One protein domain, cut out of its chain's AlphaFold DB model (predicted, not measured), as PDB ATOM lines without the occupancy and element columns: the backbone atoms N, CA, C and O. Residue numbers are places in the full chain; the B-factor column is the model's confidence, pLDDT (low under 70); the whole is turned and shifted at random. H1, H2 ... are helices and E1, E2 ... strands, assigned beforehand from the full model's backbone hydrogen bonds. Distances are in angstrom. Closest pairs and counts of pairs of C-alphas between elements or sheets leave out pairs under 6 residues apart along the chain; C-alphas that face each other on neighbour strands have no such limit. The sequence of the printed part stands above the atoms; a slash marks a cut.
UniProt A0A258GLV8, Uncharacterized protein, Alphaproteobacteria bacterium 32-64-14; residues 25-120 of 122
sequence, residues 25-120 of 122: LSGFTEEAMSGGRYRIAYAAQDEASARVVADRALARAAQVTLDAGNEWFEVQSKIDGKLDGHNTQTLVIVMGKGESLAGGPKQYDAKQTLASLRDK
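AT A GLANCE: This is residues 25 to 120 of the 122 residues of an uncharacterized protein of Alphaproteobacteria bacterium 32-64-14 (UniProt A0A258GLV8). A twisted sheet of five strands curls round one long helix, H1, and a shorter helix, H2, packs on H1. The 96 printed residues hold five named strands and two named helices, in the order E1 E2 H1 E3 E4 E5 H2. The sheet runs E1 E2 E4 E3 E5, all antiparallel, and the class is mixed, helices and strands. The whole is compact, with a radius of gyration of the C-alphas of 13.0 A, and spans 41 by 32 by 24 A.

HOW THE PARTS SIT: Begin at edge strand E1, residues 28 to 33, a hairpin with E2, residues 37 to 43; N 29 is 2.8 A from O 41, within hydrogen-bond range. Next comes H1, residues 50 to 67, on the sheet. E3, residues 72 to 83, bends by 67 degrees at residue 76 and forms a hairpin with E4, residues 86 to 96, with N 79 and O 90 at 2.8 A. E4 is also E2's neighbour, with N 40 and O 91 at 2.8 A. The closest C-alphas of H1 and E4, Ala 50 and Asn 87, are 5.7 A apart. E2, H1, E3 is a split strand-helix-strand unit, E4 between its two strands, with a right-handed crossover. Edge strand E5, residues 107 to 109, pairs with E3, N 108 and O 73 at 2.8 A. H2, residues 110 to 120, touches H1, closest at C-alphas 110 and 62, 4.3 A, at a shallow tilt of 34.6 degrees, only just short of steep, opposite ways. Every O i to N i+4 pair is within range in H1, 5 of 7 in H2.

IN THESE COORDINATES: Find C-alpha 28 at (334.761, 313.692, 451.266), where E1 begins. H1 measures 25.5 A, E3 29.4 A and E4 31.7 A. H2 ends at C-alpha 120, (325.679, 303.107, 438.728).

THE WHOLE: The C-alphas of Asp 84 and Glu 99, the farthest apart, are 41.4 A apart. The printed part has no cut and no long link. pLDDT is under 70 at residues 25 to 26 and 99 to 105.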
ATOM      1  N   LEU A  25     334.475 312.340 455.862       57.41
ATOM      2  CA  LEU A  25     334.160 310.928 455.677       57.41
ATOM      3  C   LEU A  25     334.920 310.433 454.450       57.41
ATOM      4  O   LEU A  25     334.600 310.842 453.342       57.41
ATOM      5  N   SER A  26     335.913 309.561 454.636       68.19
ATOM      6  CA  SER A  26     336.495 308.705 453.583       68.19
ATOM      7  C   SER A  26     336.704 309.381 452.210       68.19
ATOM      8  O   SER A  26     336.195 308.908 451.195       68.19
ATOM      9  N   GLY A  27     337.418 310.512 452.174       80.12
ATOM     10  CA  GLY A  27     337.719 311.256 450.937       80.12
ATOM     11  C   GLY A  27     336.730 312.372 450.589       80.12
ATOM     12  O   GLY A  27     336.970 313.113 449.638       80.12
ATOM     13  N   PHE A  28     335.654 312.541 451.357       84.94
ATOM     14  CA  PHE A  28     334.761 313.692 451.266       84.94
ATOM     15  C   PHE A  28     335.106 314.756 452.304       84.94
ATOM     16  O   PHE A  28     335.435 314.449 453.451       84.94
ATOM     17  N   THR A  29     334.961 316.013 451.901       87.88
ATOM     18  CA  THR A  29     335.030 317.185 452.769       87.88
ATOM     19  C   THR A  29     333.801 318.040 452.521       87.88
ATOM     20  O   THR A  29     333.537 318.452 451.391       87.88
ATOM     21  N   GLU A  30     333.059 318.319 453.583       87.62
ATOM     22  CA  GLU A  30     331.864 319.158 453.557       87.62
ATOM     23  C   GLU A  30     332.118 320.458 454.297       87.62
ATOM     24  O   GLU A  30     332.756 320.466 455.343       87.62
ATOM     25  N   GLU A  31     331.607 321.562 453.768       89.31
ATOM     26  CA  GLU A  31     331.740 322.869 454.394       89.31
ATOM     27  C   GLU A  31     330.474 323.689 454.146       89.31
ATOM     28  O   GLU A  31     330.110 323.990 453.003       89.31
ATOM     29  N   ALA A  32     329.802 324.074 455.231       88.06
ATOM     30  CA  ALA A  32     328.713 325.034 455.172       88.06
ATOM     31  C   ALA A  32     329.278 326.426 454.858       88.06
ATOM     32  O   ALA A  32     330.195 326.907 455.520       88.06
ATOM     33  N   MET A  33     328.711 327.093 453.859       87.62
ATOM     34  CA  MET A  33     329.138 328.415 453.417       87.62
ATOM     35  C   MET A  33     328.076 329.472 453.721       87.62
ATOM     36  O   MET A  33     326.875 329.201 453.796       87.62
ATOM     37  N   SER A  34     328.509 330.729 453.795       81.31
ATOM     38  CA  SER A  34     327.608 331.874 453.904       81.31
ATOM     39  C   SER A  34     326.631 331.944 452.719       81.31
ATOM     40  O   SER A  34     327.014 331.750 451.556       81.31
ATOM     41  N   GLY A  35     325.371 332.270 453.023       78.56
ATOM     42  CA  GLY A  35     324.293 332.399 452.035       78.56
ATOM     43  C   GLY A  35     323.573 331.089 451.698       78.56
ATOM     44  O   GLY A  35     323.092 330.952 450.580       78.56
ATOM     45  N   GLY A  36     323.537 330.118 452.619       83.44
ATOM     46  CA  GLY A  36     322.794 328.858 452.430       83.44
ATOM     47  C   GLY A  36     323.426 327.902 451.414       83.44
ATOM     48  O   GLY A  36     322.757 327.009 450.899       83.44
ATOM     49  N   ARG A  37     324.710 328.103 451.103       90.19
ATOM     50  CA  ARG A  37     325.474 327.247 450.195       90.19
ATOM     51  C   ARG A  37     326.225 326.183 450.978       90.19
ATOM     52  O   ARG A  37     326.620 326.403 452.118       90.19
ATOM     53  N   TYR A  38     326.472 325.060 450.332       91.94
ATOM     54  CA  TYR A  38     327.253 323.958 450.866       91.94
ATOM     55  C   TYR A  38     328.302 323.547 449.853       91.94
ATOM     56  O   TYR A  38     327.987 323.298 448.691       91.94
ATOM     57  N   ARG A  39     329.555 323.477 450.287       93.00
ATOM     58  CA  ARG A  39     330.651 322.943 449.491       93.00
ATOM     59  C   ARG A  39     330.863 321.484 449.860       93.00
ATOM     60  O   ARG A  39     330.927 321.140 451.033       93.00
ATOM     61  N   ILE A  40     330.993 320.647 448.841       93.06
ATOM     62  CA  ILE A  40     331.239 319.215 448.954       93.06
ATOM     63  C   ILE A  40     332.397 318.899 448.026       93.06
ATOM     64  O   ILE A  40     332.248 318.941 446.808       93.06
ATOM     65  N   ALA A  41     333.559 318.620 448.592       91.94
ATOM     66  CA  ALA A  41     334.728 318.168 447.858       91.94
ATOM     67  C   ALA A  41     334.876 316.658 448.018       91.94
ATOM     68  O   ALA A  41     334.715 316.131 449.112       91.94
ATOM     69  N   TYR A  42     335.192 315.972 446.929       91.12
ATOM     70  CA  TYR A  42     335.541 314.562 446.913       91.12
ATOM     71  C   TYR A  42     336.921 314.392 446.290       91.12
ATOM     72  O   TYR A  42     337.163 314.849 445.170       91.12
ATOM     73  N   ALA A  43     337.807 313.719 447.013       87.88
ATOM     74  CA  ALA A  43     339.084 313.242 446.522       87.88
ATOM     75  C   ALA A  43     339.030 311.716 446.435       87.88
ATOM     76  O   ALA A  43     338.849 311.036 447.448       87.88
ATOM     77  N   ALA A  44     339.163 311.179 445.220       84.69
ATOM     78  CA  ALA A  44     339.259 309.739 445.047       84.69
ATOM     79  C   ALA A  44     340.536 309.223 445.716       84.69
ATOM     80  O   ALA A  44     341.607 309.784 445.513       84.69
ATOM     81  N   GLN A  45     340.410 308.157 446.505       79.69
ATOM     82  CA  GLN A  45     341.567 307.472 447.097       79.69
ATOM     83  C   GLN A  45     342.139 306.397 446.162       79.69
ATOM     84  O   GLN A  45     343.305 306.036 446.276       79.69
ATOM     85  N   ASP A  46     341.333 305.947 445.198       80.00
ATOM     86  CA  ASP A  46     341.704 304.960 444.188       80.00
ATOM     87  C   ASP A  46     341.826 305.607 442.797       80.00
ATOM     88  O   ASP A  46     341.459 306.769 442.580       80.00
ATOM     89  N   GLU A  47     342.290 304.829 441.817       79.12
ATOM     90  CA  GLU A  47     342.285 305.150 440.380       79.12
ATOM     91  C   GLU A  47     340.842 305.145 439.814       79.12
ATOM     92  O   GLU A  47     340.472 304.357 438.943       79.12
ATOM     93  N   ALA A  48     339.970 306.008 440.342       85.31
ATOM     94  CA  ALA A  48     338.601 306.171 439.863       85.31
ATOM     95  C   ALA A  48     338.559 307.120 438.659       85.31
ATOM     96  O   ALA A  48     339.147 308.203 438.681       85.31
ATOM     97  N   SER A  49     337.804 306.762 437.615       89.50
ATOM     98  CA  SER A  49     337.595 307.655 436.469       89.50
ATOM     99  C   SER A  49     336.883 308.947 436.888       89.50
ATOM    100  O   SER A  49     336.072 308.948 437.816       89.50
ATOM    101  N   ALA A  50     337.121 310.045 436.163       88.62
ATOM    102  CA  ALA A  50     336.479 311.334 436.440       88.62
ATOM    103  C   ALA A  50     334.941 311.234 436.496       88.62
ATOM    104  O   ALA A  50     334.305 311.914 437.294       88.62
ATOM    105  N   ARG A  51     334.338 310.334 435.706       90.00
ATOM    106  CA  ARG A  51     332.894 310.080 435.745       90.00
ATOM    107  C   ARG A  51     332.448 309.443 437.062       90.00
ATOM    108  O   ARG A  51     331.474 309.898 437.644       90.00
ATOM    109  N   VAL A  52     333.175 308.441 437.552       90.56
ATOM    110  CA  VAL A  52     332.870 307.792 438.839       90.56
ATOM    111  C   VAL A  52     333.042 308.775 439.996       90.56
ATOM    112  O   VAL A  52     332.217 308.806 440.904       90.56
ATOM    113  N   VAL A  53     334.082 309.612 439.956       91.69
ATOM    114  CA  VAL A  53     334.281 310.695 440.935       91.69
ATOM    115  C   VAL A  53     333.118 311.681 440.893       91.69
ATOM    116  O   VAL A  53     332.619 312.082 441.946       91.69
ATOM    117  N   ALA A  54     332.631 312.007 439.695       91.94
ATOM    118  CA  ALA A  54     331.492 312.889 439.530       91.94
ATOM    119  C   ALA A  54     330.195 312.329 440.098       91.94
ATOM    120  O   ALA A  54     329.499 313.028 440.838       91.94
ATOM    121  N   ASP A  55     329.912 311.069 439.791       92.88
ATOM    122  CA  ASP A  55     328.743 310.356 440.281       92.88
ATOM    123  C   ASP A  55     328.800 310.218 441.815       92.88
ATOM    124  O   ASP A  55     327.809 310.467 442.496       92.88
ATOM    125  N   ARG A  56     329.975 309.938 442.399       91.56
ATOM    126  CA  ARG A  56     330.166 309.879 443.861       91.56
ATOM    127  C   ARG A  56     329.976 311.231 444.547       91.56
ATOM    128  O   ARG A  56     329.284 311.303 445.560       91.56
ATOM    129  N   ALA A  57     330.544 312.303 443.996       92.81
ATOM    130  CA  ALA A  57     330.341 313.654 444.516       92.81
ATOM    131  C   ALA A  57     328.860 314.062 444.467       92.81
ATOM    132  O   ALA A  57     328.348 314.645 445.423       92.81
ATOM    133  N   LEU A  58     328.152 313.704 443.392       93.81
ATOM    134  CA  LEU A  58     326.725 313.984 443.249       93.81
ATOM    135  C   LEU A  58     325.866 313.150 444.216       93.81
ATOM    136  O   LEU A  58     324.938 313.680 444.824       93.81
ATOM    137  N   ALA A  59     326.204 311.875 444.418       93.38
ATOM    138  CA  ALA A  59     325.552 311.031 445.419       93.38
ATOM    139  C   ALA A  59     325.741 311.605 446.830       93.38
ATOM    140  O   ALA A  59     324.791 311.659 447.608       93.38
ATOM    141  N   ARG A  60     326.940 312.109 447.146       93.31
ATOM    142  CA  ARG A  60     327.194 312.762 448.433       93.31
ATOM    143  C   ARG A  60     326.382 314.044 448.598       93.31
ATOM    144  O   ARG A  60     325.811 314.244 449.663       93.31
ATOM    145  N   ALA A  61     326.268 314.865 447.554       93.50
ATOM    146  CA  ALA A  61     325.403 316.045 447.567       93.50
ATOM    147  C   ALA A  61     323.951 315.701 447.901       93.50
ATOM    148  O   ALA A  61     323.341 316.336 448.763       93.50
ATOM    149  N   ALA A  62     323.429 314.647 447.284       93.88
ATOM    150  CA  ALA A  62     322.097 314.153 447.573       93.88
ATOM    151  C   ALA A  62     321.964 313.636 449.019       93.88
ATOM    152  O   ALA A  62     321.010 313.995 449.703       93.88
ATOM    153  N   GLN A  63     322.940 312.871 449.517       92.56
ATOM    154  CA  GLN A  63     322.931 312.377 450.896       92.56
ATOM    155  C   GLN A  63     322.935 313.518 451.917       92.56
ATOM    156  O   GLN A  63     322.056 313.566 452.769       92.56
ATOM    157  N   VAL A  64     323.850 314.483 451.777       91.69
ATOM    158  CA  VAL A  64     323.939 315.657 452.664       91.69
ATOM    159  C   VAL A  64     322.634 316.459 452.654       91.69
ATOM    160  O   VAL A  64     322.200 316.956 453.689       91.69
ATOM    161  N   THR A  65     321.977 316.547 451.497       92.88
ATOM    162  CA  THR A  65     320.679 317.220 451.363       92.88
ATOM    163  C   THR A  65     319.601 316.529 452.195       92.88
ATOM    164  O   THR A  65     318.890 317.198 452.946       92.88
ATOM    165  N   LEU A  66     319.506 315.200 452.114       92.19
ATOM    166  CA  LEU A  66     318.548 314.428 452.907       92.19
ATOM    167  C   LEU A  66     318.879 314.454 454.401       92.19
ATOM    168  O   LEU A  66     317.970 314.608 455.215       92.19
ATOM    169  N   ASP A  67     320.160 314.352 454.755       91.06
ATOM    170  CA  ASP A  67     320.634 314.396 456.142       91.06
ATOM    171  C   ASP A  67     320.315 315.755 456.791       91.06
ATOM    172  O   ASP A  67     319.964 315.824 457.969       91.06
ATOM    173  N   ALA A  68     320.356 316.837 456.007       89.75
ATOM    174  CA  ALA A  68     319.932 318.173 456.422       89.75
ATOM    175  C   ALA A  68     318.398 318.357 456.475       89.75
ATOM    176  O   ALA A  68     317.924 319.432 456.845       89.75
ATOM    177  N   GLY A  69     317.609 317.342 456.105       91.50
ATOM    178  CA  GLY A  69     316.143 317.389 456.083       91.50
ATOM    179  C   GLY A  69     315.540 318.128 454.880       91.50
ATOM    180  O   GLY A  69     314.359 318.489 454.917       91.50
ATOM    181  N   ASN A  70     316.339 318.360 453.836       92.19
ATOM    182  CA  ASN A  70     315.928 318.976 452.575       92.19
ATOM    183  C   ASN A  70     315.527 317.908 451.543       92.19
ATOM    184  O   ASN A  70     315.786 316.718 451.715       92.19
ATOM    185  N   GLU A  71     314.873 318.330 450.463       91.75
ATOM    186  CA  GLU A  71     314.308 317.424 449.449       91.75
ATOM    187  C   GLU A  71     315.033 317.527 448.110       91.75
ATOM    188  O   GLU A  71     315.195 316.533 447.402       91.75
ATOM    189  N   TRP A  72     315.525 318.719 447.789       92.19
ATOM    190  CA  TRP A  72     316.221 318.987 446.546       92.19
ATOM    191  C   TRP A  72     317.489 319.792 446.795       92.19
ATOM    192  O   TRP A  72     317.625 320.506 447.793       92.19
ATOM    193  N   PHE A  73     318.416 319.692 445.849       92.69
ATOM    194  CA  PHE A  73     319.594 320.541 445.797       92.69
ATOM    195  C   PHE A  73     319.854 321.030 444.378       92.69
ATOM    196  O   PHE A  73     319.480 320.390 443.399       92.69
ATOM    197  N   GLU A  74     320.510 322.175 444.263       91.94
ATOM    198  CA  GLU A  74     320.925 322.744 442.987       91.94
ATOM    199  C   GLU A  74     322.436 322.927 442.972       91.94
ATOM    200  O   GLU A  74     323.016 323.484 443.905       91.94
ATOM    201  N   VAL A  75     323.079 322.468 441.898       92.62
ATOM    202  CA  VAL A  75     324.525 322.614 441.718       92.62
ATOM    203  C   VAL A  75     324.833 323.993 441.140       92.62
ATOM    204  O   VAL A  75     324.733 324.223 439.934       92.62
ATOM    205  N   GLN A  76     325.286 324.892 442.009       91.31
ATOM    206  CA  GLN A  76     325.705 326.244 441.645       91.31
ATOM    207  C   GLN A  76     327.070 326.260 440.964       91.31
ATOM    208  O   GLN A  76     327.337 327.060 440.067       91.31
ATOM    209  N   SER A  77     327.977 325.383 441.389       91.62
ATOM    210  CA  SER A  77     329.305 325.281 440.789       91.62
ATOM    211  C   SER A  77     329.817 323.854 440.850       91.62
ATOM    212  O   SER A  77     329.598 323.142 441.828       91.62
ATOM    213  N   LYS A  78     330.516 323.458 439.789       93.19
ATOM    214  CA  LYS A  78     331.218 322.186 439.666       93.19
ATOM    215  C   LYS A  78     332.653 322.496 439.276       93.19
ATOM    216  O   LYS A  78     332.871 323.244 438.325       93.19
ATOM    217  N   ILE A  79     333.600 321.952 440.024       94.12
ATOM    218  CA  ILE A  79     335.030 322.125 439.792       94.12
ATOM    219  C   ILE A  79     335.638 320.731 439.739       94.12
ATOM    220  O   ILE A  79     335.594 319.994 440.724       94.12
ATOM    221  N   ASP A  80     336.176 320.382 438.579       92.44
ATOM    222  CA  ASP A  80     336.920 319.147 438.362       92.44
ATOM    223  C   ASP A  80     338.409 319.412 438.615       92.44
ATOM    224  O   ASP A  80     338.920 320.486 438.286       92.44
ATOM    225  N   GLY A  81     339.110 318.452 439.209       89.88
ATOM    226  CA  GLY A  81     340.516 318.608 439.558       89.88
ATOM    227  C   GLY A  81     341.272 317.290 439.621       89.88
ATOM    228  O   GLY A  81     340.729 316.208 439.382       89.88
ATOM    229  N   LYS A  82     342.563 317.403 439.934       89.31
ATOM    230  CA  LYS A  82     343.452 316.267 440.151       89.31
ATOM    231  C   LYS A  82     344.364 316.567 441.335       89.31
ATOM    232  O   LYS A  82     344.963 317.639 441.373       89.31
ATOM    233  N   LEU A  83     344.451 315.646 442.286       84.31
ATOM    234  CA  LEU A  83     345.311 315.744 443.463       84.31
ATOM    235  C   LEU A  83     346.171 314.484 443.528       84.31
ATOM    236  O   LEU A  83     345.627 313.387 443.514       84.31
ATOM    237  N   ASP A  84     347.494 314.645 443.516       84.75
ATOM    238  CA  ASP A  84     348.462 313.538 443.600       84.75
ATOM    239  C   ASP A  84     348.238 312.399 442.585       84.75
ATOM    240  O   ASP A  84     348.546 311.243 442.840       84.75
ATOM    241  N   GLY A  85     347.695 312.715 441.404       83.56
ATOM    242  CA  GLY A  85     347.375 311.714 440.379       83.56
ATOM    243  C   GLY A  85     345.929 311.200 440.417       83.56
ATOM    244  O   GLY A  85     345.463 310.655 439.417       83.56
ATOM    245  N   HIS A  86     345.177 311.488 441.475       87.12
ATOM    246  CA  HIS A  86     343.790 311.067 441.646       87.12
ATOM    247  C   HIS A  86     342.800 312.139 441.198       87.12
ATOM    248  O   HIS A  86     343.018 313.335 441.391       87.12
ATOM    249  N   ASN A  87     341.681 311.715 440.610       91.56
ATOM    250  CA  ASN A  87     340.620 312.631 440.198       91.56
ATOM    251  C   ASN A  87     339.879 313.187 441.421       91.56
ATOM    252  O   ASN A  87     339.545 312.454 442.356       91.56
ATOM    253  N   THR A  88     339.577 314.481 441.389       91.94
ATOM    254  CA  THR A  88     338.813 315.159 442.435       91.94
ATOM    255  C   THR A  88     337.635 315.909 441.836       91.94
ATOM    256  O   THR A  88     337.669 316.347 440.683       91.94
ATOM    257  N   GLN A  89     336.571 316.057 442.622       94.00
ATOM    258  CA  GLN A  89     335.428 316.873 442.244       94.00
ATOM    259  C   GLN A  89     334.920 317.673 443.430       94.00
ATOM    260  O   GLN A  89     334.612 317.119 444.480       94.00
ATOM    261  N   THR A  90     334.765 318.979 443.231       93.88
ATOM    262  CA  THR A  90     334.116 319.871 444.190       93.88
ATOM    263  C   THR A  90     332.797 320.378 443.631       93.88
ATOM    264  O   THR A  90     332.735 320.913 442.524       93.88
ATOM    265  N   LEU A  91     331.738 320.228 444.416       94.88
ATOM    266  CA  LEU A  91     330.410 320.758 444.161       94.88
ATOM    267  C   LEU A  91     330.110 321.868 445.161       94.88
ATOM    268  O   LEU A  91     330.362 321.725 446.354       94.88
ATOM    269  N   VAL A  92     329.546 322.968 444.680       93.56
ATOM    270  CA  VAL A  92     328.881 323.958 445.525       93.56
ATOM    271  C   VAL A  92     327.400 323.848 445.238       93.56
ATOM    272  O   VAL A  92     326.981 324.047 444.095       93.56
ATOM    273  N   ILE A  93     326.628 323.521 446.264       93.44
ATOM    274  CA  ILE A  93     325.192 323.310 446.167       93.44
ATOM    275  C   ILE A  93     324.425 324.301 447.030       93.44
ATOM    276  O   ILE A  93     324.943 324.819 448.019       93.44
ATOM    277  N   VAL A  94     323.179 324.551 446.661       91.94
ATOM    278  CA  VAL A  94     322.154 325.080 447.569       91.94
ATOM    279  C   VAL A  94     321.115 323.996 447.788       91.94
ATOM    280  O   VAL A  94     320.893 323.179 446.898       91.94
ATOM    281  N   MET A  95     320.507 323.967 448.967       91.44
ATOM    282  CA  MET A  95     319.505 322.966 449.333       91.44
ATOM    283  C   MET A  95     318.174 323.648 449.623       91.44
ATOM    284  O   MET A  95     318.150 324.790 450.087       91.44
ATOM    285  N   GLY A  96     317.077 322.931 449.406       88.94
ATOM    286  CA  GLY A  96     315.754 323.407 449.775       88.94
ATOM    287  C   GLY A  96     314.744 322.289 449.997       88.94
ATOM    288  O   GLY A  96     314.972 321.119 449.684       88.94
ATOM    289  N   LYS A  97     313.609 322.683 450.568       88.62
ATOM    290  CA  LYS A  97     312.476 321.821 450.902       88.62
ATOM    291  C   LYS A  97     311.212 322.371 450.240       88.62
ATOM    292  O   LYS A  97     311.069 323.587 450.133       88.62
ATOM    293  N   GLY A  98     310.299 321.494 449.838       83.31
ATOM    294  CA  GLY A  98     309.047 321.838 449.172       83.31
ATOM    295  C   GLY A  98     309.197 322.072 447.670       83.31
ATOM    296  O   GLY A  98     310.159 321.620 447.045       83.31
ATOM    297  N   GLU A  99     308.221 322.777 447.089       69.19
ATOM    298  CA  GLU A  99     308.226 323.115 445.666       69.19
ATOM    299  C   GLU A  99     309.496 323.891 445.313       69.19
ATOM    300  O   GLU A  99     309.876 324.861 445.975       69.19
ATOM    301  N   SER A 100     310.177 323.434 444.263       63.56
ATOM    302  CA  SER A 100     311.305 324.166 443.718       63.56
ATOM    303  C   SER A 100     310.879 325.578 443.344       63.56
ATOM    304  O   SER A 100     310.040 325.756 442.465       63.56
ATOM    305  N   LEU A 101     311.519 326.585 443.932       55.12
ATOM    306  CA  LEU A 101     311.307 327.972 443.517       55.12
ATOM    307  C   LEU A 101     311.982 328.300 442.175       55.12
ATOM    308  O   LEU A 101     311.741 329.375 441.635       55.12
ATOM    309  N   ALA A 102     312.837 327.418 441.642       54.69
ATOM    310  CA  ALA A 102     313.762 327.789 440.573       54.69
ATOM    311  C   ALA A 102     313.607 327.001 439.269       54.69
ATOM    312  O   ALA A 102     313.971 327.545 438.230       54.69
ATOM    313  N   GLY A 103     313.114 325.751 439.283       55.72
ATOM    314  CA  GLY A 103     312.988 324.915 438.069       55.72
ATOM    315  C   GLY A 103     314.240 324.906 437.172       55.72
ATOM    316  O   GLY A 103     314.143 324.702 435.962       55.72
ATOM    317  N   GLY A 104     315.405 325.223 437.746       62.59
ATOM    318  CA  GLY A 104     316.606 325.557 437.002       62.59
ATOM    319  C   GLY A 104     317.228 324.305 436.393       62.59
ATOM    320  O   GLY A 104     317.066 323.206 436.929       62.59
ATOM    321  N   PRO A 105     318.014 324.431 435.312       66.94
ATOM    322  CA  PRO A 105     318.578 323.289 434.585       66.94
ATOM    323  C   PRO A 105     319.564 322.424 435.398       66.94
ATOM    324  O   PRO A 105     320.081 321.439 434.875       66.94
ATOM    325  N   LYS A 106     319.870 322.788 436.651       82.19
ATOM    326  CA  LYS A 106     320.847 322.115 437.524       82.19
ATOM    327  C   LYS A 106     320.277 321.718 438.882       82.19
ATOM    328  O   LYS A 106     321.034 321.563 439.843       82.19
ATOM    329  N   GLN A 107     318.960 321.586 438.971       88.44
ATOM    330  CA  GLN A 107     318.305 321.094 440.168       88.44
ATOM    331  C   GLN A 107     318.127 319.578 440.130       88.44
ATOM    332  O   GLN A 107     317.785 318.996 439.102       88.44
ATOM    333  N   TYR A 108     318.319 318.958 441.287       90.75
ATOM    334  CA  TYR A 108     318.268 317.525 441.494       90.75
ATOM    335  C   TYR A 108     317.369 317.203 442.691       90.75
ATOM    336  O   TYR A 108     317.518 317.788 443.766       90.75
ATOM    337  N   ASP A 109     316.455 316.248 442.518       91.75
ATOM    338  CA  ASP A 109     315.770 315.611 443.646       91.75
ATOM    339  C   ASP A 109     316.765 314.700 444.372       91.75
ATOM    340  O   ASP A 109     317.425 313.857 443.749       91.75
ATOM    341  N   ALA A 110     316.910 314.873 445.683       92.00
ATOM    342  CA  ALA A 110     317.935 314.174 446.442       92.00
ATOM    343  C   ALA A 110     317.663 312.660 446.533       92.00
ATOM    344  O   ALA A 110     318.580 311.850 446.368       92.00
ATOM    345  N   LYS A 111     316.401 312.246 446.704       91.19
ATOM    346  CA  LYS A 111     316.041 310.821 446.795       91.19
ATOM    347  C   LYS A 111     316.231 310.122 445.454       91.19
ATOM    348  O   LYS A 111     316.852 309.062 445.391       91.19
ATOM    349  N   GLN A 112     315.736 310.726 444.377       90.88
ATOM    350  CA  GLN A 112     315.844 310.182 443.028       90.88
ATOM    351  C   GLN A 112     317.300 310.120 442.563       90.88
ATOM    352  O   GLN A 112     317.694 309.161 441.894       90.88
ATOM    353  N   THR A 113     318.116 311.108 442.937       92.06
ATOM    354  CA  THR A 113     319.543 311.133 442.602       92.06
ATOM    355  C   THR A 113     320.285 309.980 443.265       92.06
ATOM    356  O   THR A 113     320.966 309.229 442.568       92.06
ATOM    357  N   LEU A 114     320.105 309.765 444.572       90.12
ATOM    358  CA  LEU A 114     320.704 308.613 445.253       90.12
ATOM    359  C   LEU A 114     320.235 307.287 444.661       90.12
ATOM    360  O   LEU A 114     321.062 306.414 444.406       90.12
ATOM    361  N   ALA A 115     318.935 307.147 444.397       90.44
ATOM    362  CA  ALA A 115     318.394 305.939 443.784       90.44
ATOM    363  C   ALA A 115     319.045 305.664 442.418       90.44
ATOM    364  O   ALA A 115     319.530 304.565 442.178       90.44
ATOM    365  N   SER A 116     319.143 306.685 441.564       89.31
ATOM    366  CA  SER A 116     319.705 306.568 440.212       89.31
ATOM    367  C   SER A 116     321.212 306.307 440.189       89.31
ATOM    368  O   SER A 116     321.732 305.777 439.206       89.31
ATOM    369  N   LEU A 117     321.934 306.757 441.218       89.12
ATOM    370  CA  LEU A 117     323.386 306.621 441.323       89.12
ATOM    371  C   LEU A 117     323.800 305.340 442.042       89.12
ATOM    372  O   LEU A 117     324.845 304.787 441.714       89.12
ATOM    373  N   ARG A 118     322.975 304.819 442.956       81.94
ATOM    374  CA  ARG A 118     323.207 303.523 443.605       81.94
ATOM    375  C   ARG A 118     323.408 302.414 442.572       81.94
ATOM    376  O   ARG A 118     324.387 301.685 442.670       81.94
ATOM    377  N   ASP A 119     322.560 302.344 441.550       78.62
ATOM    378  CA  ASP A 119     322.684 301.351 440.472       78.62
ATOM    379  C   ASP A 119     323.911 301.565 439.562       78.62
ATOM    380  O   ASP A 119     324.314 300.654 438.848       78.62
ATOM    381  N   LYS A 120     324.522 302.757 439.576       75.44
ATOM    382  CA  LYS A 120     325.679 303.107 438.728       75.44
ATOM    383  C   LYS A 120     327.029 302.983 439.430       75.44
ATOM    384  O   LYS A 120     328.049 302.907 438.754       75.44
TER     385      LYS A 120